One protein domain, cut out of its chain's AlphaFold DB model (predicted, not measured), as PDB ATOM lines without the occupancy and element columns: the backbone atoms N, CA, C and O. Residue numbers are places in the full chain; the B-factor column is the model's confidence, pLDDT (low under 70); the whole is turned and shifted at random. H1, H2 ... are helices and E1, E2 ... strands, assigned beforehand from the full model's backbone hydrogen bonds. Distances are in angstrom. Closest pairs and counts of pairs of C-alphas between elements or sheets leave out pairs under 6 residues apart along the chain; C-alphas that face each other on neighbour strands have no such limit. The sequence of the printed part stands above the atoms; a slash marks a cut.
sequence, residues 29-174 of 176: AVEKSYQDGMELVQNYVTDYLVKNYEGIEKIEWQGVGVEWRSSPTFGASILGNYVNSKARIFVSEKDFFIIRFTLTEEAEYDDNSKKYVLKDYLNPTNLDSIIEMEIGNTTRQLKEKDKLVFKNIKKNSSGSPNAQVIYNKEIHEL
ATOM      1  N   ALA A  29     -22.884 -42.833 -22.167       91.00
ATOM      2  CA  ALA A  29     -21.824 -43.534 -21.449       91.00
ATOM      3  C   ALA A  29     -21.184 -44.643 -22.305       91.00
ATOM      4  O   ALA A  29     -19.960 -44.752 -22.352       91.00
ATOM      5  N   VAL A  30     -21.996 -45.418 -23.032       90.44
ATOM      6  CA  VAL A  30     -21.505 -46.443 -23.969       90.44
ATOM      7  C   VAL A  30     -20.736 -45.811 -25.131       90.44
ATOM      8  O   VAL A  30     -19.626 -46.245 -25.430       90.44
ATOM      9  N   GLU A  31     -21.282 -44.756 -25.747       93.00
ATOM     10  CA  GLU A  31     -20.606 -44.010 -26.819       93.00
ATOM     11  C   GLU A  31     -19.239 -43.495 -26.348       93.00
ATOM     12  O   GLU A  31     -18.237 -43.706 -27.030       93.00
ATOM     13  N   LYS A  32     -19.172 -42.905 -25.147       94.56
ATOM     14  CA  LYS A  32     -17.919 -42.415 -24.561       94.56
ATOM     15  C   LYS A  32     -16.904 -43.534 -24.335       94.56
ATOM     16  O   LYS A  32     -15.730 -43.348 -24.633       94.56
ATOM     17  N   SER A  33     -17.353 -44.692 -23.853       94.56
ATOM     18  CA  SER A  33     -16.489 -45.862 -23.667       94.56
ATOM     19  C   SER A  33     -15.864 -46.315 -24.992       94.56
ATOM     20  O   SER A  33     -14.656 -46.534 -25.070       94.56
ATOM     21  N   TYR A  34     -16.653 -46.373 -26.069       96.06
ATOM     22  CA  TYR A  34     -16.146 -46.700 -27.406       96.06
ATOM     23  C   TYR A  34     -15.169 -45.657 -27.944       96.06
ATOM     24  O   TYR A  34     -14.163 -46.026 -28.549       96.06
ATOM     25  N   GLN A  35     -15.437 -44.372 -27.706       97.31
ATOM     26  CA  GLN A  35     -14.511 -43.298 -28.063       97.31
ATOM     27  C   GLN A  35     -13.175 -43.445 -27.335       97.31
ATOM     28  O   GLN A  35     -12.137 -43.317 -27.974       97.31
ATOM     29  N   ASP A  36     -13.191 -43.783 -26.045       96.50
ATOM     30  CA  ASP A  36     -11.973 -43.974 -25.250       96.50
ATOM     31  C   ASP A  36     -11.166 -45.190 -25.714       96.50
ATOM     32  O   ASP A  36      -9.946 -45.109 -25.858       96.50
ATOM     33  N   GLY A  37     -11.841 -46.304 -26.010       97.31
ATOM     34  CA  GLY A  37     -11.188 -47.487 -26.572       97.31
ATOM     35  C   GLY A  37     -10.587 -47.227 -27.953       97.31
ATOM     36  O   GLY A  37      -9.458 -47.631 -28.224       97.31
ATOM     37  N   MET A  38     -11.300 -46.509 -28.821       98.12
ATOM     38  CA  MET A  38     -10.771 -46.145 -30.136       98.12
ATOM     39  C   MET A  38      -9.665 -45.107 -30.062       98.12
ATOM     40  O   MET A  38      -8.706 -45.220 -30.812       98.12
ATOM     41  N   GLU A  39      -9.729 -44.144 -29.147       98.19
ATOM     42  CA  GLU A  39      -8.633 -43.203 -28.924       98.19
ATOM     43  C   GLU A  39      -7.337 -43.931 -28.542       98.19
ATOM     44  O   GLU A  39      -6.273 -43.595 -29.064       98.19
ATOM     45  N   LEU A  40      -7.419 -44.960 -27.694       98.19
ATOM     46  CA  LEU A  40      -6.265 -45.784 -27.331       98.19
ATOM     47  C   LEU A  40      -5.624 -46.443 -28.563       98.19
ATOM     48  O   LEU A  40      -4.408 -46.354 -28.749       98.19
ATOM     49  N   VAL A  41      -6.443 -47.041 -29.435       98.62
ATOM     50  CA  VAL A  41      -5.991 -47.652 -30.696       98.62
ATOM     51  C   VAL A  41      -5.406 -46.602 -31.641       98.62
ATOM     52  O   VAL A  41      -4.306 -46.789 -32.160       98.62
ATOM     53  N   GLN A  42      -6.097 -45.474 -31.833       98.69
ATOM     54  CA  GLN A  42      -5.645 -44.387 -32.704       98.69
ATOM     55  C   GLN A  42      -4.276 -43.858 -32.273       98.69
ATOM     56  O   GLN A  42      -3.395 -43.669 -33.114       98.69
ATOM     57  N   ASN A  43      -4.088 -43.640 -30.971       98.62
ATOM     58  CA  ASN A  43      -2.836 -43.148 -30.409       98.62
ATOM     59  C   ASN A  43      -1.702 -44.158 -30.599       98.62
ATOM     60  O   ASN A  43      -0.648 -43.779 -31.102       98.62
ATOM     61  N   TYR A  44      -1.929 -45.433 -30.268       98.69
ATOM     62  CA  TYR A  44      -0.921 -46.483 -30.427       98.69
ATOM     63  C   TYR A  44      -0.476 -46.645 -31.884       98.69
ATOM     64  O   TYR A  44       0.717 -46.596 -32.182       98.69
ATOM     65  N   VAL A  45      -1.436 -46.792 -32.801       98.62
ATOM     66  CA  VAL A  45      -1.158 -46.993 -34.230       98.62
ATOM     67  C   VAL A  45      -0.440 -45.781 -34.813       98.62
ATOM     68  O   VAL A  45       0.554 -45.939 -35.518       98.62
ATOM     69  N   THR A  46      -0.914 -44.570 -34.510       98.62
ATOM     70  CA  THR A  46      -0.290 -43.342 -35.017       98.62
ATOM     71  C   THR A  46       1.140 -43.205 -34.505       98.62
ATOM     72  O   THR A  46       2.039 -42.948 -35.301       98.62
ATOM     73  N   ASP A  47       1.364 -43.402 -33.203       98.50
ATOM     74  CA  ASP A  47       2.694 -43.302 -32.600       98.50
ATOM     75  C   ASP A  47       3.664 -44.310 -33.225       98.50
ATOM     76  O   ASP A  47       4.774 -43.945 -33.622       98.50
ATOM     77  N   TYR A  48       3.220 -45.558 -33.393       98.50
ATOM     78  CA  TYR A  48       4.016 -46.592 -34.040       98.50
ATOM     79  C   TYR A  48       4.364 -46.226 -35.486       98.50
ATOM     80  O   TYR A  48       5.537 -46.264 -35.856       98.50
ATOM     81  N   LEU A  49       3.376 -45.830 -36.291       98.25
ATOM     82  CA  LEU A  49       3.578 -45.454 -37.690       98.25
ATOM     83  C   LEU A  49       4.544 -44.272 -37.824       98.25
ATOM     84  O   LEU A  49       5.532 -44.364 -38.547       98.25
ATOM     85  N   VAL A  50       4.307 -43.190 -37.081       98.25
ATOM     86  CA  VAL A  50       5.134 -41.977 -37.135       98.25
ATOM     87  C   VAL A  50       6.571 -42.257 -36.704       98.25
ATOM     88  O   VAL A  50       7.492 -41.682 -37.275       98.25
ATOM     89  N   LYS A  51       6.800 -43.142 -35.730       98.25
ATOM     90  CA  LYS A  51       8.158 -43.454 -35.253       98.25
ATOM     91  C   LYS A  51       8.900 -44.474 -36.110       98.25
ATOM     92  O   LYS A  51      10.126 -44.450 -36.123       98.25
ATOM     93  N   ASN A  52       8.186 -45.378 -36.782       98.25
ATOM     94  CA  ASN A  52       8.799 -46.569 -37.378       98.25
ATOM     95  C   ASN A  52       8.651 -46.662 -38.896       98.25
ATOM     96  O   ASN A  52       9.254 -47.552 -39.489       98.25
ATOM     97  N   TYR A  53       7.882 -45.779 -39.532       97.88
ATOM     98  CA  TYR A  53       7.735 -45.739 -40.983       97.88
ATOM     99  C   TYR A  53       8.128 -44.372 -41.518       97.88
ATOM    100  O   TYR A  53       7.639 -43.349 -41.042       97.88
ATOM    101  N   GLU A  54       9.001 -44.352 -42.521       97.06
ATOM    102  CA  GLU A  54       9.279 -43.154 -43.318       97.06
ATOM    103  C   GLU A  54       8.314 -43.064 -44.509       97.06
ATOM    104  O   GLU A  54       7.676 -44.053 -44.873       97.06
ATOM    105  N   GLY A  55       8.210 -41.881 -45.117       96.44
ATOM    106  CA  GLY A  55       7.398 -41.655 -46.317       96.44
ATOM    107  C   GLY A  55       5.904 -41.430 -46.064       96.44
ATOM    108  O   GLY A  55       5.147 -41.341 -47.029       96.44
ATOM    109  N   ILE A  56       5.467 -41.329 -44.804       98.19
ATOM    110  CA  ILE A  56       4.101 -40.912 -44.462       98.19
ATOM    111  C   ILE A  56       4.034 -39.385 -44.509       98.19
ATOM    112  O   ILE A  56       4.731 -38.706 -43.757       98.19
ATOM    113  N   GLU A  57       3.155 -38.840 -45.348       98.06
ATOM    114  CA  GLU A  57       2.884 -37.397 -45.381       98.06
ATOM    115  C   GLU A  57       1.770 -37.004 -44.408       98.06
ATOM    116  O   GLU A  57       1.845 -35.964 -43.749       98.06
ATOM    117  N   LYS A  58       0.728 -37.837 -44.300       98.62
ATOM    118  CA  LYS A  58      -0.435 -37.559 -43.455       98.62
ATOM    119  C   LYS A  58      -1.118 -38.837 -42.966       98.62
ATOM    120  O   LYS A  58      -1.223 -39.815 -43.698       98.62
ATOM    121  N   ILE A  59      -1.649 -38.802 -41.748       98.75
ATOM    122  CA  ILE A  59      -2.547 -39.812 -41.179       98.75
ATOM    123  C   ILE A  59      -3.874 -39.129 -40.859       98.75
ATOM    124  O   ILE A  59      -3.903 -38.140 -40.129       98.75
ATOM    125  N   GLU A  60      -4.978 -39.643 -41.396       98.75
ATOM    126  CA  GLU A  60      -6.316 -39.077 -41.196       98.75
ATOM    127  C   GLU A  60      -7.286 -40.148 -40.699       98.75
ATOM    128  O   GLU A  60      -7.601 -41.110 -41.406       98.75
ATOM    129  N   TRP A  61      -7.775 -39.970 -39.475       98.62
ATOM    130  CA  TRP A  61      -8.760 -40.849 -38.858       98.62
ATOM    131  C   TRP A  61     -10.183 -40.428 -39.227       98.62
ATOM    132  O   TRP A  61     -10.515 -39.246 -39.232       98.62
ATOM    133  N   GLN A  62     -11.050 -41.404 -39.509       96.31
ATOM    134  CA  GLN A  62     -12.428 -41.149 -39.956       96.31
ATOM    135  C   GLN A  62     -13.466 -41.049 -38.823       96.31
ATOM    136  O   GLN A  62     -14.653 -40.920 -39.105       96.31
ATOM    137  N   GLY A  63     -13.055 -41.111 -37.556       96.31
ATOM    138  CA  GLY A  63     -13.975 -41.141 -36.416       96.31
ATOM    139  C   GLY A  63     -14.219 -42.552 -35.894       96.31
ATOM    140  O   GLY A  63     -13.535 -43.506 -36.273       96.31
ATOM    141  N   VAL A  64     -15.209 -42.676 -35.017       97.88
ATOM    142  CA  VAL A  64     -15.622 -43.931 -34.384       97.88
ATOM    143  C   VAL A  64     -16.948 -44.372 -34.989       97.88
ATOM    144  O   VAL A  64     -18.008 -43.854 -34.642       97.88
ATOM    145  N   GLY A  65     -16.880 -45.318 -35.918       96.88
ATOM    146  CA  GLY A  65     -18.051 -45.900 -36.552       96.88
ATOM    147  C   GLY A  65     -18.668 -46.969 -35.662       96.88
ATOM    148  O   GLY A  65     -17.972 -47.896 -35.243       96.88
ATOM    149  N   VAL A  66     -19.970 -46.863 -35.392       94.94
ATOM    150  CA  VAL A  66     -20.725 -47.845 -34.605       94.94
ATOM    151  C   VAL A  66     -21.911 -48.379 -35.394       94.94
ATOM    152  O   VAL A  66     -22.737 -47.623 -35.897       94.94
ATOM    153  N   GLU A  67     -22.012 -49.698 -35.463       92.44
ATOM    154  CA  GLU A  67     -23.201 -50.419 -35.899       92.44
ATOM    155  C   GLU A  67     -23.936 -50.929 -34.652       92.44
ATOM    156  O   GLU A  67     -23.446 -51.804 -33.922       92.44
ATOM    157  N   TRP A  68     -25.111 -50.358 -34.388       87.25
ATOM    158  CA  TRP A  68     -25.939 -50.712 -33.239       87.25
ATOM    159  C   TRP A  68     -26.745 -51.973 -33.539       87.25
ATOM    160  O   TRP A  68     -27.730 -51.942 -34.270       87.25
ATOM    161  N   ARG A  69     -26.345 -53.104 -32.953       82.19
ATOM    162  CA  ARG A  69     -26.884 -54.427 -33.326       82.19
ATOM    163  C   ARG A  69     -28.076 -54.898 -32.487       82.19
ATOM    164  O   ARG A  69     -28.462 -56.060 -32.548       82.19
ATOM    165  N   SER A  70     -28.685 -54.029 -31.683       74.62
ATOM    166  CA  SER A  70     -29.898 -54.377 -30.928       74.62
ATOM    167  C   SER A  70     -31.120 -54.513 -31.846       74.62
ATOM    168  O   SER A  70     -31.405 -53.602 -32.621       74.62
ATOM    169  N   SER A  71     -31.885 -55.599 -31.711       57.62
ATOM    170  CA  SER A  71     -33.136 -55.825 -32.445       57.62
ATOM    171  C   SER A  71     -34.357 -55.555 -31.556       57.62
ATOM    172  O   SER A  71     -34.378 -56.008 -30.410       57.62
ATOM    173  N   PRO A  72     -35.424 -54.915 -32.072       56.81
ATOM    174  CA  PRO A  72     -36.704 -54.833 -31.366       56.81
ATOM    175  C   PRO A  72     -37.318 -56.206 -31.050       56.81
ATOM    176  O   PRO A  72     -37.999 -56.349 -30.040       56.81
ATOM    177  N   THR A  73     -37.073 -57.209 -31.902       57.25
ATOM    178  CA  THR A  73     -37.658 -58.556 -31.790       57.25
ATOM    179  C   THR A  73     -36.803 -59.488 -30.936       57.25
ATOM    180  O   THR A  73     -37.337 -60.263 -30.149       57.25
ATOM    181  N   PHE A  74     -35.478 -59.420 -31.087       57.28
ATOM    182  CA  PHE A  74     -34.546 -60.364 -30.454       57.28
ATOM    183  C   PHE A  74     -33.791 -59.783 -29.248       57.28
ATOM    184  O   PHE A  74     -33.044 -60.499 -28.591       57.28
ATOM    185  N   GLY A  75     -33.997 -58.503 -28.925       64.69
ATOM    186  CA  GLY A  75     -33.322 -57.834 -27.816       64.69
ATOM    187  C   GLY A  75     -31.883 -57.424 -28.144       64.69
ATOM    188  O   GLY A  75     -31.536 -57.143 -29.294       64.69
ATOM    189  N   ALA A  76     -31.040 -57.316 -27.115       72.06
ATOM    190  CA  ALA A  76     -29.640 -56.927 -27.273       72.06
ATOM    191  C   ALA A  76     -28.840 -58.013 -28.018       72.06
ATOM    192  O   ALA A  76     -28.991 -59.201 -27.744       72.06
ATOM    193  N   SER A  77     -27.966 -57.597 -28.940       76.44
ATOM    194  CA  SER A  77     -27.052 -58.509 -29.637       76.44
ATOM    195  C   SER A  77     -26.128 -59.209 -28.643       76.44
ATOM    196  O   SER A  77     -25.407 -58.544 -27.898       76.44
ATOM    197  N   ILE A  78     -26.084 -60.543 -28.695       70.12
ATOM    198  CA  ILE A  78     -25.099 -61.351 -27.957       70.12
ATOM    199  C   ILE A  78     -23.661 -61.089 -28.429       70.12
ATOM    200  O   ILE A  78     -22.720 -61.303 -27.675       70.12
ATOM    201  N   LEU A  79     -23.494 -60.611 -29.667       72.44
ATOM    202  CA  LEU A  79     -22.197 -60.276 -30.259       72.44
ATOM    203  C   LEU A  79     -21.781 -58.824 -29.965       72.44
ATOM    204  O   LEU A  79     -20.739 -58.379 -30.437       72.44
ATOM    205  N   GLY A  80     -22.605 -58.072 -29.227       80.50
ATOM    206  CA  GLY A  80     -22.393 -56.649 -28.977       80.50
ATOM    207  C   GLY A  80     -22.585 -55.773 -30.219       80.50
ATOM    208  O   GLY A  80     -23.035 -56.234 -31.275       80.50
ATOM    209  N   ASN A  81     -22.278 -54.484 -30.064       89.19
ATOM    210  CA  ASN A  81     -22.216 -53.526 -31.168       89.19
ATOM    211  C   ASN A  81     -20.886 -53.675 -31.901       89.19
ATOM    212  O   ASN A  81     -19.860 -53.949 -31.278       89.19
ATOM    213  N   TYR A  82     -20.890 -53.447 -33.209       92.31
ATOM    214  CA  TYR A  82     -19.656 -53.451 -33.984       92.31
ATOM    215  C   TYR A  82     -19.092 -52.039 -34.050       92.31
ATOM    216  O   TYR A  82     -19.766 -51.115 -34.495       92.31
ATOM    217  N   VAL A  83     -17.861 -51.882 -33.566       95.62
ATOM    218  CA  VAL A  83     -17.187 -50.589 -33.443       95.62
ATOM    219  C   VAL A  83     -15.884 -50.646 -34.221       95.62
ATOM    220  O   VAL A  83     -15.080 -51.559 -34.018       95.62
ATOM    221  N   ASN A  84     -15.664 -49.687 -35.114       97.12
ATOM    222  CA  ASN A  84     -14.409 -49.569 -35.844       97.12
ATOM    223  C   ASN A  84     -13.972 -48.117 -36.030       97.12
ATOM    224  O   ASN A  84     -14.752 -47.176 -35.890       97.12
ATOM    225  N   SER A  85     -12.705 -47.956 -36.384       97.81
ATOM    226  CA  SER A  85     -12.158 -46.712 -36.901       97.81
ATOM    227  C   SER A  85     -11.297 -47.019 -38.121       97.81
ATOM    228  O   SER A  85     -10.644 -48.063 -38.193       97.81
ATOM    229  N   LYS A  86     -11.324 -46.131 -39.112       97.88
ATOM    230  CA  LYS A  86     -10.509 -46.246 -40.324       97.88
ATOM    231  C   LYS A  86      -9.464 -45.143 -40.330       97.88
ATOM    232  O   LYS A  86      -9.808 -43.983 -40.094       97.88
ATOM    233  N   ALA A  87      -8.230 -45.504 -40.649       98.50
ATOM    234  CA  ALA A  87      -7.139 -44.572 -40.889       98.50
ATOM    235  C   ALA A  87      -6.819 -44.539 -42.381       98.50
ATOM    236  O   ALA A  87      -6.601 -45.587 -42.992       98.50
ATOM    237  N   ARG A  88      -6.772 -43.343 -42.967       98.62
ATOM    238  CA  ARG A  88      -6.150 -43.107 -44.273       98.62
ATOM    239  C   ARG A  88      -4.694 -42.724 -44.047       98.62
ATOM    240  O   ARG A  88      -4.432 -41.724 -43.377       98.62
ATOM    241  N   ILE A  89      -3.776 -43.505 -44.601       98.56
ATOM    242  CA  ILE A  89      -2.334 -43.272 -44.506       98.56
ATOM    243  C   ILE A  89      -1.849 -42.777 -45.863       98.56
ATOM    244  O   ILE A  89      -1.828 -43.533 -46.835       98.56
ATOM    245  N   PHE A  90      -1.521 -41.495 -45.932       98.38
ATOM    246  CA  PHE A  90      -1.144 -40.803 -47.157       98.38
ATOM    247  C   PHE A  90       0.355 -40.928 -47.411       98.38
ATOM    248  O   PHE A  90       1.171 -40.639 -46.532       98.38
ATOM    249  N   VAL A  91       0.686 -41.328 -48.637       96.62
ATOM    250  CA  VAL A  91       2.053 -41.400 -49.180       96.62
ATOM    251  C   VAL A  91       2.365 -40.209 -50.095       96.62
ATOM    252  O   VAL A  91       3.516 -39.982 -50.450       96.62
ATOM    253  N   SER A  92       1.317 -39.489 -50.504       95.19
ATOM    254  CA  SER A  92       1.335 -38.220 -51.231       95.19
ATOM    255  C   SER A  92       0.043 -37.446 -50.914       95.19
ATOM    256  O   SER A  92      -0.866 -37.981 -50.274       95.19
ATOM    257  N   GLU A  93      -0.113 -36.232 -51.448       92.94
ATOM    258  CA  GLU A  93      -1.358 -35.449 -51.353       92.94
ATOM    259  C   GLU A  93      -2.619 -36.242 -51.767       92.94
ATOM    260  O   GLU A  93      -3.704 -36.026 -51.218       92.94
ATOM    261  N   LYS A  94      -2.496 -37.159 -52.737       94.38
ATOM    262  CA  LYS A  94      -3.634 -37.863 -53.360       94.38
ATOM    263  C   LYS A  94      -3.618 -39.372 -53.155       94.38
ATOM    264  O   LYS A  94      -4.674 -39.997 -53.250       94.38
ATOM    265  N   ASP A  95      -2.455 -39.945 -52.874       96.56
ATOM    266  CA  ASP A  95      -2.270 -41.385 -52.777       96.56
ATOM    267  C   ASP A  95      -2.251 -41.810 -51.312       96.56
ATOM    268  O   ASP A  95      -1.476 -41.300 -50.499       96.56
ATOM    269  N   PHE A  96      -3.108 -42.764 -50.966       97.81
ATOM    270  CA  PHE A  96      -3.204 -43.309 -49.620       97.81
ATOM    271  C   PHE A  96      -3.673 -44.759 -49.659       97.81
ATOM    272  O   PHE A  96      -4.311 -45.194 -50.618       97.81
ATOM    273  N   PHE A  97      -3.402 -45.492 -48.586       97.88
ATOM    274  CA  PHE A  97      -4.076 -46.754 -48.286       97.88
ATOM    275  C   PHE A  97      -4.931 -46.598 -47.028       97.88
ATOM    276  O   PHE A  97      -4.766 -45.651 -46.254       97.88
ATOM    277  N   ILE A  98      -5.895 -47.500 -46.848       98.19
ATOM    278  CA  ILE A  98      -6.810 -47.478 -45.705       98.19
ATOM    279  C   ILE A  98      -6.538 -48.698 -44.840       98.19
ATOM    280  O   ILE A  98      -6.540 -49.812 -45.350       98.19
ATOM    281  N   ILE A  99      -6.407 -48.490 -43.532       98.25
ATOM    282  CA  ILE A  99      -6.461 -49.571 -42.546       98.25
ATOM    283  C   ILE A  99      -7.742 -49.419 -41.726       98.25
ATOM    284  O   ILE A  99      -8.107 -48.309 -41.325       98.25
ATOM    285  N   ARG A 100      -8.442 -50.530 -41.481       97.69
ATOM    286  CA  ARG A 100      -9.579 -50.599 -40.556       97.69
ATOM    287  C   ARG A 100      -9.133 -51.284 -39.271       97.69
ATOM    288  O   ARG A 100      -8.594 -52.377 -39.337       97.69
ATOM    289  N   PHE A 101      -9.465 -50.679 -38.140       98.00
ATOM    290  CA  PHE A 101      -9.268 -51.250 -36.814       98.00
ATOM    291  C   PHE A 101     -10.620 -51.489 -36.157       98.00
ATOM    292  O   PHE A 101     -11.447 -50.574 -36.092       98.00
ATOM    293  N   THR A 102     -10.861 -52.707 -35.679       97.12
ATOM    294  CA  THR A 102     -12.107 -53.079 -34.999       97.12
ATOM    295  C   THR A 102     -11.863 -53.173 -33.497       97.12
ATOM    296  O   THR A 102     -10.989 -53.906 -33.051       97.12
ATOM    297  N   LEU A 103     -12.666 -52.464 -32.692       96.56
ATOM    298  CA  LEU A 103     -12.421 -52.303 -31.252       96.56
ATOM    299  C   LEU A 103     -12.213 -53.629 -30.523       96.56
ATOM    300  O   LEU A 103     -11.294 -53.730 -29.730       96.56
ATOM    301  N   THR A 104     -13.027 -54.640 -30.819       94.50
ATOM    302  CA  THR A 104     -12.969 -55.961 -30.170       94.50
ATOM    303  C   THR A 104     -11.762 -56.809 -30.587       94.50
ATOM    304  O   THR A 104     -11.405 -57.774 -29.905       94.50
ATOM    305  N   GLU A 105     -11.150 -56.494 -31.726       95.81
ATOM    306  CA  GLU A 105      -9.926 -57.148 -32.195       95.81
ATOM    307  C   GLU A 105      -8.714 -56.532 -31.498       95.81
ATOM    308  O   GLU A 105      -7.901 -57.280 -30.947       95.81
ATOM    309  N   GLU A 106      -8.690 -55.198 -31.408       97.75
ATOM    310  CA  GLU A 106      -7.532 -54.427 -30.940       97.75
ATOM    311  C   GLU A 106      -7.483 -54.170 -29.434       97.75
ATOM    312  O   GLU A 106      -6.405 -53.978 -28.872       97.75
ATOM    313  N   ALA A 107      -8.635 -54.124 -28.770       96.88
ATOM    314  CA  ALA A 107      -8.737 -53.785 -27.360       96.88
ATOM    315  C   ALA A 107      -9.840 -54.590 -26.666       96.88
ATOM    316  O   ALA A 107     -10.790 -55.083 -27.279       96.88
ATOM    317  N   GLU A 108      -9.727 -54.704 -25.353       95.38
ATOM    318  CA  GLU A 108     -10.732 -55.328 -24.500       95.38
ATOM    319  C   GLU A 108     -11.105 -54.401 -23.353       95.38
ATOM    320  O   GLU A 108     -10.301 -53.585 -22.906       95.38
ATOM    321  N   TYR A 109     -12.359 -54.478 -22.917       93.62
ATOM    322  CA  TYR A 109     -12.828 -53.686 -21.790       93.62
ATOM    323  C   TYR A 109     -12.484 -54.419 -20.494       93.62
ATOM    324  O   TYR A 109     -13.021 -55.494 -20.236       93.62
ATOM    325  N   ASP A 110     -11.604 -53.840 -19.682       93.38
ATOM    326  CA  ASP A 110     -11.278 -54.363 -18.362       93.38
ATOM    327  C   ASP A 110     -12.328 -53.905 -17.348       93.38
ATOM    328  O   ASP A 110     -12.447 -52.726 -16.998       93.38
ATOM    329  N   ASP A 111     -13.086 -54.873 -16.842       90.69
ATOM    330  CA  ASP A 111     -14.142 -54.642 -15.870       90.69
ATOM    331  C   ASP A 111     -13.637 -54.170 -14.503       90.69
ATOM    332  O   ASP A 111     -14.421 -53.578 -13.755       90.69
ATOM    333  N   ASN A 112     -12.366 -54.387 -14.165       93.38
ATOM    334  CA  ASN A 112     -11.803 -53.928 -12.897       93.38
ATOM    335  C   ASN A 112     -11.463 -52.437 -12.962       93.38
ATOM    336  O   ASN A 112     -11.866 -51.670 -12.087       93.38
ATOM    337  N   SER A 113     -10.756 -52.011 -14.013       92.94
ATOM    338  CA  SER A 113     -10.391 -50.603 -14.214       92.94
ATOM    339  C   SER A 113     -11.486 -49.761 -14.876       92.94
ATOM    340  O   SER A 113     -11.378 -48.530 -14.892       92.94
ATOM    341  N   LYS A 114     -12.542 -50.403 -15.395       91.56
ATOM    342  CA  LYS A 114     -13.643 -49.785 -16.150       91.56
ATOM    343  C   LYS A 114     -13.163 -49.009 -17.378       91.56
ATOM    344  O   LYS A 114     -13.723 -47.962 -17.717       91.56
ATOM    345  N   LYS A 115     -12.129 -49.520 -18.050       93.56
ATOM    346  CA  LYS A 115     -11.491 -48.901 -19.221       93.56
ATOM    347  C   LYS A 115     -11.092 -49.951 -20.247       93.56
ATOM    348  O   LYS A 115     -10.907 -51.114 -19.916       93.56
ATOM    349  N   TYR A 116     -10.919 -49.513 -21.489       96.56
ATOM    350  CA  TYR A 116     -10.293 -50.344 -22.509       96.56
ATOM    351  C   TYR A 116      -8.782 -50.451 -22.293       96.56
ATOM    352  O   TYR A 116      -8.127 -49.466 -21.943       96.56
ATOM    353  N   VAL A 117      -8.245 -51.637 -22.559       97.44
ATOM    354  CA  VAL A 117      -6.814 -51.936 -22.633       97.44
ATOM    355  C   VAL A 117      -6.508 -52.556 -23.993       97.44
ATOM    356  O   VAL A 117      -7.346 -53.261 -24.556       97.44
ATOM    357  N   LEU A 118      -5.334 -52.259 -24.556       98.00
ATOM    358  CA  LEU A 118      -4.915 -52.867 -25.819       98.00
ATOM    359  C   LEU A 118      -4.693 -54.360 -25.615       98.00
ATOM    360  O   LEU A 118      -4.095 -54.770 -24.621       98.00
ATOM    361  N   LYS A 119      -5.143 -55.155 -26.576       98.00
ATOM    362  CA  LYS A 119      -4.840 -56.581 -26.622       98.00
ATOM    363  C   LYS A 119      -3.453 -56.778 -27.215       98.00
ATOM    364  O   LYS A 119      -3.046 -56.031 -28.102       98.00
ATOM    365  N   ASP A 120      -2.803 -57.873 -26.839       97.25
ATOM    366  CA  ASP A 120      -1.506 -58.279 -27.402       97.25
ATOM    367  C   ASP A 120      -1.537 -58.459 -28.927       97.25
ATOM    368  O   ASP A 120      -0.493 -58.465 -29.573       97.25
ATOM    369  N   TYR A 121      -2.727 -58.600 -29.520       95.00
ATOM    370  CA  TYR A 121      -2.903 -58.626 -30.968       95.00
ATOM    371  C   TYR A 121      -2.464 -57.314 -31.640       95.00
ATOM    372  O   TYR A 121      -1.824 -57.374 -32.691       95.00
ATOM    373  N   LEU A 122      -2.730 -56.150 -31.036       97.56
ATOM    374  CA  LEU A 122      -2.274 -54.863 -31.562       97.56
ATOM    375  C   LEU A 122      -0.818 -54.625 -31.138       97.56
ATOM    376  O   LEU A 122      -0.522 -53.878 -30.207       97.56
ATOM    377  N   ASN A 123       0.095 -55.304 -31.828       97.81
ATOM    378  CA  ASN A 123       1.535 -55.243 -31.601       97.81
ATOM    379  C   ASN A 123       2.291 -54.831 -32.881       97.81
ATOM    380  O   ASN A 123       1.717 -54.875 -33.975       97.81
ATOM    381  N   PRO A 124       3.589 -54.479 -32.783       97.94
ATOM    382  CA  PRO A 124       4.395 -54.057 -33.928       97.94
ATOM    383  C   PRO A 124       4.401 -55.046 -35.098       97.94
ATOM    384  O   PRO A 124       4.238 -54.638 -36.241       97.94
ATOM    385  N   THR A 125       4.548 -56.345 -34.825       98.06
ATOM    386  CA  THR A 125       4.633 -57.386 -35.860       98.06
ATOM    387  C   THR A 125       3.332 -57.509 -36.646       98.06
ATOM    388  O   THR A 125       3.354 -57.572 -37.875       98.06
ATOM    389  N   ASN A 126       2.195 -57.507 -35.954       97.81
ATOM    390  CA  ASN A 126       0.894 -57.574 -36.611       97.81
ATOM    391  C   ASN A 126       0.598 -56.284 -37.378       97.81
ATOM    392  O   ASN A 126       0.099 -56.344 -38.500       97.81
ATOM    393  N   LEU A 127       0.955 -55.127 -36.818       97.44
ATOM    394  CA  LEU A 127       0.762 -53.847 -37.487       97.44
ATOM    395  C   LEU A 127       1.617 -53.739 -38.760       97.44
ATOM    396  O   LEU A 127       1.097 -53.316 -39.790       97.44
ATOM    397  N   ASP A 128       2.869 -54.208 -38.731       98.00
ATOM    398  CA  ASP A 128       3.716 -54.298 -39.925       98.00
ATOM    399  C   ASP A 128       3.059 -55.159 -41.013       98.00
ATOM    400  O   ASP A 128       2.942 -54.733 -42.165       98.00
ATOM    401  N   SER A 129       2.564 -56.343 -40.636       97.88
ATOM    402  CA  SER A 129       1.889 -57.254 -41.567       97.88
ATOM    403  C   SER A 129       0.624 -56.639 -42.168       97.88
ATOM    404  O   SER A 129       0.349 -56.849 -43.351       97.88
ATOM    405  N   ILE A 130      -0.154 -55.892 -41.379       97.50
ATOM    406  CA  ILE A 130      -1.355 -55.194 -41.856       97.50
ATOM    407  C   ILE A 130      -0.966 -54.109 -42.866       97.50
ATOM    408  O   ILE A 130      -1.591 -54.006 -43.919       97.50
ATOM    409  N   ILE A 131       0.081 -53.328 -42.591       97.38
ATOM    410  CA  ILE A 131       0.549 -52.264 -43.490       97.38
ATOM    411  C   ILE A 131       1.005 -52.845 -44.830       97.38
ATOM    412  O   ILE A 131       0.579 -52.369 -45.883       97.38
ATOM    413  N   GLU A 132       1.833 -53.893 -44.810       96.69
ATOM    414  CA  GLU A 132       2.298 -54.561 -46.031       96.69
ATOM    415  C   GLU A 132       1.128 -55.120 -46.848       96.69
ATOM    416  O   GLU A 132       1.059 -54.926 -48.069       96.69
ATOM    417  N   MET A 133       0.170 -55.758 -46.172       97.69
ATOM    418  CA  MET A 133      -1.038 -56.282 -46.798       97.69
ATOM    419  C   MET A 133      -1.872 -55.170 -47.441       97.69
ATOM    420  O   MET A 133      -2.280 -55.316 -48.596       97.69
ATOM    421  N   GLU A 134      -2.116 -54.056 -46.746       97.94
ATOM    422  CA  GLU A 134      -2.969 -52.982 -47.267       97.94
ATOM    423  C   GLU A 134      -2.304 -52.161 -48.372       97.94
ATOM    424  O   GLU A 134      -2.977 -51.769 -49.333       97.94
ATOM    425  N   ILE A 135      -0.982 -51.978 -48.329       97.00
ATOM    426  CA  ILE A 135      -0.224 -51.449 -49.470       97.00
ATOM    427  C   ILE A 135      -0.362 -52.402 -50.663       97.00
ATOM    428  O   ILE A 135      -0.661 -51.963 -51.778       97.00
ATOM    429  N   GLY A 136      -0.208 -53.712 -50.447       96.62
ATOM    430  CA  GLY A 136      -0.389 -54.726 -51.486       96.62
ATOM    431  C   GLY A 136      -1.798 -54.716 -52.090       96.62
ATOM    432  O   GLY A 136      -1.945 -54.744 -53.313       96.62
ATOM    433  N   ASN A 137      -2.838 -54.618 -51.259       97.06
ATOM    434  CA  ASN A 137      -4.232 -54.511 -51.693       97.06
ATOM    435  C   ASN A 137      -4.472 -53.246 -52.522       97.06
ATOM    436  O   ASN A 137      -5.032 -53.332 -53.617       97.06
ATOM    437  N   THR A 138      -4.012 -52.099 -52.023       96.62
ATOM    438  CA  THR A 138      -4.189 -50.785 -52.659       96.62
ATOM    439  C   THR A 138      -3.481 -50.722 -54.011       96.62
ATOM    440  O   THR A 138      -4.022 -50.204 -54.987       96.62
ATOM    441  N   THR A 139      -2.284 -51.301 -54.104       96.31
ATOM    442  CA  THR A 139      -1.451 -51.224 -55.310       96.31
ATOM    443  C   THR A 139      -1.718 -52.329 -56.329       96.31
ATOM    444  O   THR A 139      -1.263 -52.216 -57.470       96.31
ATOM    445  N   ARG A 140      -2.475 -53.381 -55.974       95.19
ATOM    446  CA  ARG A 140      -2.654 -54.608 -56.782       95.19
ATOM    447  C   ARG A 140      -3.033 -54.339 -58.239       95.19
ATOM    448  O   ARG A 140      -2.512 -54.999 -59.134       95.19
ATOM    449  N   GLN A 141      -3.941 -53.394 -58.467       93.19
ATOM    450  CA  GLN A 141      -4.489 -53.083 -59.795       93.19
ATOM    451  C   GLN A 141      -3.879 -51.826 -60.432       93.19
ATOM    452  O   GLN A 141      -4.266 -51.444 -61.537       93.19
ATOM    453  N   LEU A 142      -2.930 -51.173 -59.758       94.25
ATOM    454  CA  LEU A 142      -2.279 -49.976 -60.278       94.25
ATOM    455  C   LEU A 142      -1.249 -50.329 -61.357       94.25
ATOM    456  O   LEU A 142      -0.680 -51.423 -61.381       94.25
ATOM    457  N   LYS A 143      -0.967 -49.375 -62.248       94.81
ATOM    458  CA  LYS A 143       0.154 -49.483 -63.193       94.81
ATOM    459  C   LYS A 143       1.470 -49.324 -62.433       94.81
ATOM    460  O   LYS A 143       1.521 -48.574 -61.467       94.81
ATOM    461  N   GLU A 144       2.554 -49.942 -62.906       92.31
ATOM    462  CA  GLU A 144       3.864 -49.888 -62.225       92.31
ATOM    463  C   GLU A 144       4.342 -48.465 -61.898       92.31
ATOM    464  O   GLU A 144       4.862 -48.231 -60.809       92.31
ATOM    465  N   LYS A 145       4.092 -47.493 -62.790       93.31
ATOM    466  CA  LYS A 145       4.410 -46.079 -62.535       93.31
ATOM    467  C   LYS A 145       3.694 -45.510 -61.302       93.31
ATOM    468  O   LYS A 145       4.282 -44.727 -60.572       93.31
ATOM    469  N   ASP A 146       2.458 -45.938 -61.062       91.81
ATOM    470  CA  ASP A 146       1.601 -45.437 -59.984       91.81
ATOM    471  C   ASP A 146       1.860 -46.206 -58.674       91.81
ATOM    472  O   ASP A 146       1.605 -45.699 -57.590       91.81
ATOM    473  N   LYS A 147       2.452 -47.408 -58.743       94.25
ATOM    474  CA  LYS A 147       2.910 -48.150 -57.554       94.25
ATOM    475  C   LYS A 147       4.150 -47.535 -56.909       94.25
ATOM    476  O   LYS A 147       4.416 -47.794 -55.739       94.25
ATOM    477  N   LEU A 148       4.939 -46.776 -57.673       93.06
ATOM    478  CA  LEU A 148       6.247 -46.295 -57.233       93.06
ATOM    479  C   LEU A 148       6.146 -45.398 -55.993       93.06
ATOM    480  O   LEU A 148       6.986 -45.513 -55.109       93.06
ATOM    481  N   VAL A 149       5.090 -44.584 -55.892       94.62
ATOM    482  CA  VAL A 149       4.870 -43.688 -54.747       94.62
ATOM    483  C   VAL A 149       4.686 -44.458 -53.433       94.62
ATOM    484  O   VAL A 149       5.221 -44.059 -52.405       94.62
ATOM    485  N   PHE A 150       4.038 -45.625 -53.466       95.88
ATOM    486  CA  PHE A 150       3.829 -46.456 -52.277       95.88
ATOM    487  C   PHE A 150       5.107 -47.153 -51.797       95.88
ATOM    488  O   PHE A 150       5.189 -47.520 -50.629       95.88
ATOM    489  N   LYS A 151       6.135 -47.288 -52.652       92.50
ATOM    490  CA  LYS A 151       7.452 -47.811 -52.241       92.50
ATOM    491  C   LYS A 151       8.224 -46.839 -51.343       92.50
ATOM    492  O   LYS A 151       9.217 -47.240 -50.742       92.50
ATOM    493  N   ASN A 152       7.783 -45.580 -51.257       91.38
ATOM    494  CA  ASN A 152       8.363 -44.601 -50.340       91.38
ATOM    495  C   ASN A 152       8.012 -44.909 -48.883       91.38
ATOM    496  O   ASN A 152       8.784 -44.539 -48.000       91.38
ATOM    497  N   ILE A 153       6.899 -45.612 -48.639       94.75
ATOM    498  CA  ILE A 153       6.569 -46.103 -47.308       94.75
ATOM    499  C   ILE A 153       7.341 -47.373 -47.019       94.75
ATOM    500  O   ILE A 153       7.133 -48.420 -47.629       94.75
ATOM    501  N   LYS A 154       8.244 -47.261 -46.052       94.56
ATOM    502  CA  LYS A 154       9.104 -48.352 -45.609       94.56
ATOM    503  C   LYS A 154       9.402 -48.207 -44.129       94.56
ATOM    504  O   LYS A 154       9.441 -47.102 -43.586       94.56
ATOM    505  N   LYS A 155       9.617 -49.348 -43.481       95.12
ATOM    506  CA  LYS A 155       9.995 -49.386 -42.076       95.12
ATOM    507  C   LYS A 155      11.408 -48.826 -41.913       95.12
ATOM    508  O   LYS A 155      12.344 -49.299 -42.558       95.12
ATOM    509  N   ASN A 156      11.561 -47.819 -41.065       93.31
ATOM    510  CA  ASN A 156      12.824 -47.153 -40.773       93.31
ATOM    511  C   ASN A 156      12.748 -46.490 -39.393       93.31
ATOM    512  O   ASN A 156      11.750 -45.862 -39.052       93.31
ATOM    513  N   SER A 157      13.835 -46.562 -38.624       89.94
ATOM    514  CA  SER A 157      13.966 -45.914 -37.314       89.94
ATOM    515  C   SER A 157      13.941 -44.379 -37.348       89.94
ATOM    516  O   SER A 157      13.857 -43.751 -36.298       89.94
ATOM    517  N   SER A 158      14.058 -43.768 -38.527       93.00
ATOM    518  CA  SER A 158      13.935 -42.317 -38.717       93.00
ATOM    519  C   SER A 158      12.478 -41.849 -38.659       93.00
ATOM    520  O   SER A 158      12.231 -40.678 -38.373       93.00
ATOM    521  N   GLY A 159      11.526 -42.753 -38.920       95.25
ATOM    522  CA  GLY A 159      10.099 -42.452 -38.925       95.25
ATOM    523  C   GLY A 159       9.683 -41.378 -39.937       95.25
ATOM    524  O   GLY A 159      10.383 -41.086 -40.909       95.25
ATOM    525  N   SER A 160       8.527 -40.772 -39.680       97.00
ATOM    526  CA  SER A 160       7.945 -39.650 -40.421       97.00
ATOM    527  C   SER A 160       7.633 -38.494 -39.457       97.00
ATOM    528  O   SER A 160       6.465 -38.189 -39.220       97.00
ATOM    529  N   PRO A 161       8.649 -37.822 -38.878       95.31
ATOM    530  CA  PRO A 161       8.454 -36.808 -37.833       95.31
ATOM    531  C   PRO A 161       7.658 -35.578 -38.296       95.31
ATOM    532  O   PRO A 161       7.114 -34.852 -37.471       95.31
ATOM    533  N   ASN A 162       7.584 -35.356 -39.611       96.38
ATOM    534  CA  ASN A 162       6.845 -34.253 -40.223       96.38
ATOM    535  C   ASN A 162       5.456 -34.669 -40.735       96.38
ATOM    536  O   ASN A 162       4.789 -33.858 -41.376       96.38
ATOM    537  N   ALA A 163       5.026 -35.914 -40.497       97.62
ATOM    538  CA  ALA A 163       3.708 -36.371 -40.913       97.62
ATOM    539  C   ALA A 163       2.616 -35.551 -40.216       97.62
ATOM    540  O   ALA A 163       2.599 -35.415 -38.990       97.62
ATOM    541  N   GLN A 164       1.663 -35.039 -40.990       98.50
ATOM    542  CA  GLN A 164       0.482 -34.405 -40.421       98.50
ATOM    543  C   GLN A 164      -0.445 -35.478 -39.839       98.50
ATOM    544  O   GLN A 164      -0.792 -36.438 -40.519       98.50
ATOM    545  N   VAL A 165      -0.918 -35.303 -38.608       98.50
ATOM    546  CA  VAL A 165      -1.887 -36.224 -38.001       98.50
ATOM    547  C   VAL A 165      -3.201 -35.501 -37.743       98.50
ATOM    548  O   VAL A 165      -3.241 -34.492 -37.041       98.50
ATOM    549  N   ILE A 166      -4.287 -36.039 -38.294       98.56
ATOM    550  CA  ILE A 166      -5.654 -35.565 -38.087       98.56
ATOM    551  C   ILE A 166      -6.426 -36.658 -37.353       98.56
ATOM    552  O   ILE A 166      -6.812 -37.674 -37.934       98.56
ATOM    553  N   TYR A 167      -6.653 -36.439 -36.061       98.19
ATOM    554  CA  TYR A 167      -7.514 -37.298 -35.260       98.19
ATOM    555  C   TYR A 167      -8.977 -36.918 -35.449       98.19
ATOM    556  O   TYR A 167      -9.335 -35.742 -35.446       98.19
ATOM    557  N   ASN A 168      -9.831 -37.932 -35.517       97.81
ATOM    558  CA  ASN A 168     -11.266 -37.774 -35.374       97.81
ATOM    559  C   ASN A 168     -11.760 -38.822 -34.375       97.81
ATOM    560  O   ASN A 168     -11.558 -40.025 -34.559       97.81
ATOM    561  N   LYS A 169     -12.397 -38.336 -33.312       95.38
ATOM    562  CA  LYS A 169     -12.954 -39.140 -32.218       95.38
ATOM    563  C   LYS A 169     -14.479 -39.098 -32.203       95.38
ATOM    564  O   LYS A 169     -15.102 -39.674 -31.315       95.38
ATOM    565  N   GLU A 170     -15.094 -38.379 -33.137       97.06
ATOM    566  CA  GLU A 170     -16.541 -38.260 -33.213       97.06
ATOM    567  C   GLU A 170     -17.165 -39.605 -33.553       97.06
ATOM    568  O   GLU A 170     -16.684 -40.349 -34.413       97.06
ATOM    569  N   ILE A 171     -18.249 -39.913 -32.849       95.19
ATOM    570  CA  ILE A 171     -19.020 -41.116 -33.099       95.19
ATOM    571  C   ILE A 171     -19.973 -40.889 -34.271       95.19
ATOM    572  O   ILE A 171     -20.642 -39.857 -34.351       95.19
ATOM    573  N   HIS A 172     -20.062 -41.865 -35.161       95.00
ATOM    574  CA  HIS A 172     -21.025 -41.873 -36.252       95.00
ATOM    575  C   HIS A 172     -21.590 -43.278 -36.448       95.00
ATOM    576  O   HIS A 172     -20.988 -44.276 -36.052       95.00
ATOM    577  N   GLU A 173     -22.775 -43.360 -37.042       92.81
ATOM    578  CA  GLU A 173     -23.398 -44.640 -37.361       92.81
ATOM    579  C   GLU A 173     -22.828 -45.201 -38.666       92.81
ATOM    580  O   GLU A 173     -22.602 -44.463 -39.627       92.81
ATOM    581  N   LEU A 174     -22.563 -46.508 -38.695       88.75
ATOM    582  CA  LEU A 174     -22.092 -47.186 -39.900       88.75
ATOM    583  C   LEU A 174     -23.267 -47.450 -40.846       88.75
ATOM    584  O   LEU A 174     -24.209 -48.157 -40.497       88.75
TER     585      LEU A 174
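This is residues 29 to 174 of the 176 residues of an uncharacterized protein of Enterococcus rotai (UniProt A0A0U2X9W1). A twisted sheet of six strands, E1, E2, E3, E4, E7 and E8, has the long helix H1 and the shorter H3 over the same face, and the small hairpin E5 and E6 packs on H1. The loop of residues 68 to 81 reaches far out at one end, and H4 lies at the opposite end. The printed part has 146 residues, with four named helices and eight named strands in the order H1 E1 E2 E3 E4 H2 E5 E6 H3 H4 E7 E8, a mixed class of helices and strands. The large sheet is branched and mixed; the whole is compact, with a radius of gyration of the C-alphas of 16.7 A, yet elongated, spanning 53 by 32 by 24 A.

Find C-alpha 29 at (-21.824, -43.534, -21.449); from there H1, residues 29 to 52, runs 34.7 A to C-alpha 52 at (8.799, -46.569, -37.378). Next come E1, residues 58 to 61, E2, 64 to 67, E3, 82 to 90 and 26.0 A long, and E4, 96 to 102 and 19.7 A long. H2, 103 to 106, leads into E5, 107 to 110, and E6, 115 to 118. Then read H3, 124 to 139 and 22.3 A long, H4, 144 to 152, E7, 164 to 166, and E8, 171 to 173, ending at C-alpha 173 (-23.398, -44.640, -37.361).

Start at E3: E1 and E2 lie on one side of it, E4 on the other side. E2, E3 and E4 form a meander, each strand the antiparallel neighbour of the one before; look for N 65 and O 84 at 2.8 A, and N 87 and O 99 at 2.9 A. E1 is antiparallel to E3, with N 88 and O 60 at 2.8 A, and runs on into E2 at 37 degrees. E7 is parallel to E1, with N 59 and O 164 at 2.8 A, and E8 to E2, with N 66 and O 172 at 2.9 A. H1 is on this sheet at a height of 8.7 A, over E2 and E3. H3 is over E4, with C-alphas 97 and 138 closest at 5.9 A. In the hairpin E5 and E6, N 108 and O 117 are 2.9 A apart; C-alphas 37 and 116, the closest of H1 and E6, are 5.0 A apart. H2 only grazes the large sheet and touches H1, C-alphas 38 and 103 being closest at 6.5 A. H3 and H4, a helical hairpin, only just touch, with 3 pairs of C-alphas within 8 A, the closest 139 and 147 at 5.8 A. Every O i to N i+4 pair is within hydrogen-bond range in H1 and H3; H4 has 1 of 5, beside 4 of 6 O i to N i+3 pairs, and H2 is too short for an i+4 pair.

The C-alphas of Thr 73 and Ser 158 are the two farthest apart, 54.5 A. The printed part has no cut; the links E2 to E3 and H4 to E7 are long. Residues 140 to 145, of which 144 and 145 belong to H4, stand free. The mean pLDDT of the printed part is 93.8, and residues 71 to 75 are under 70.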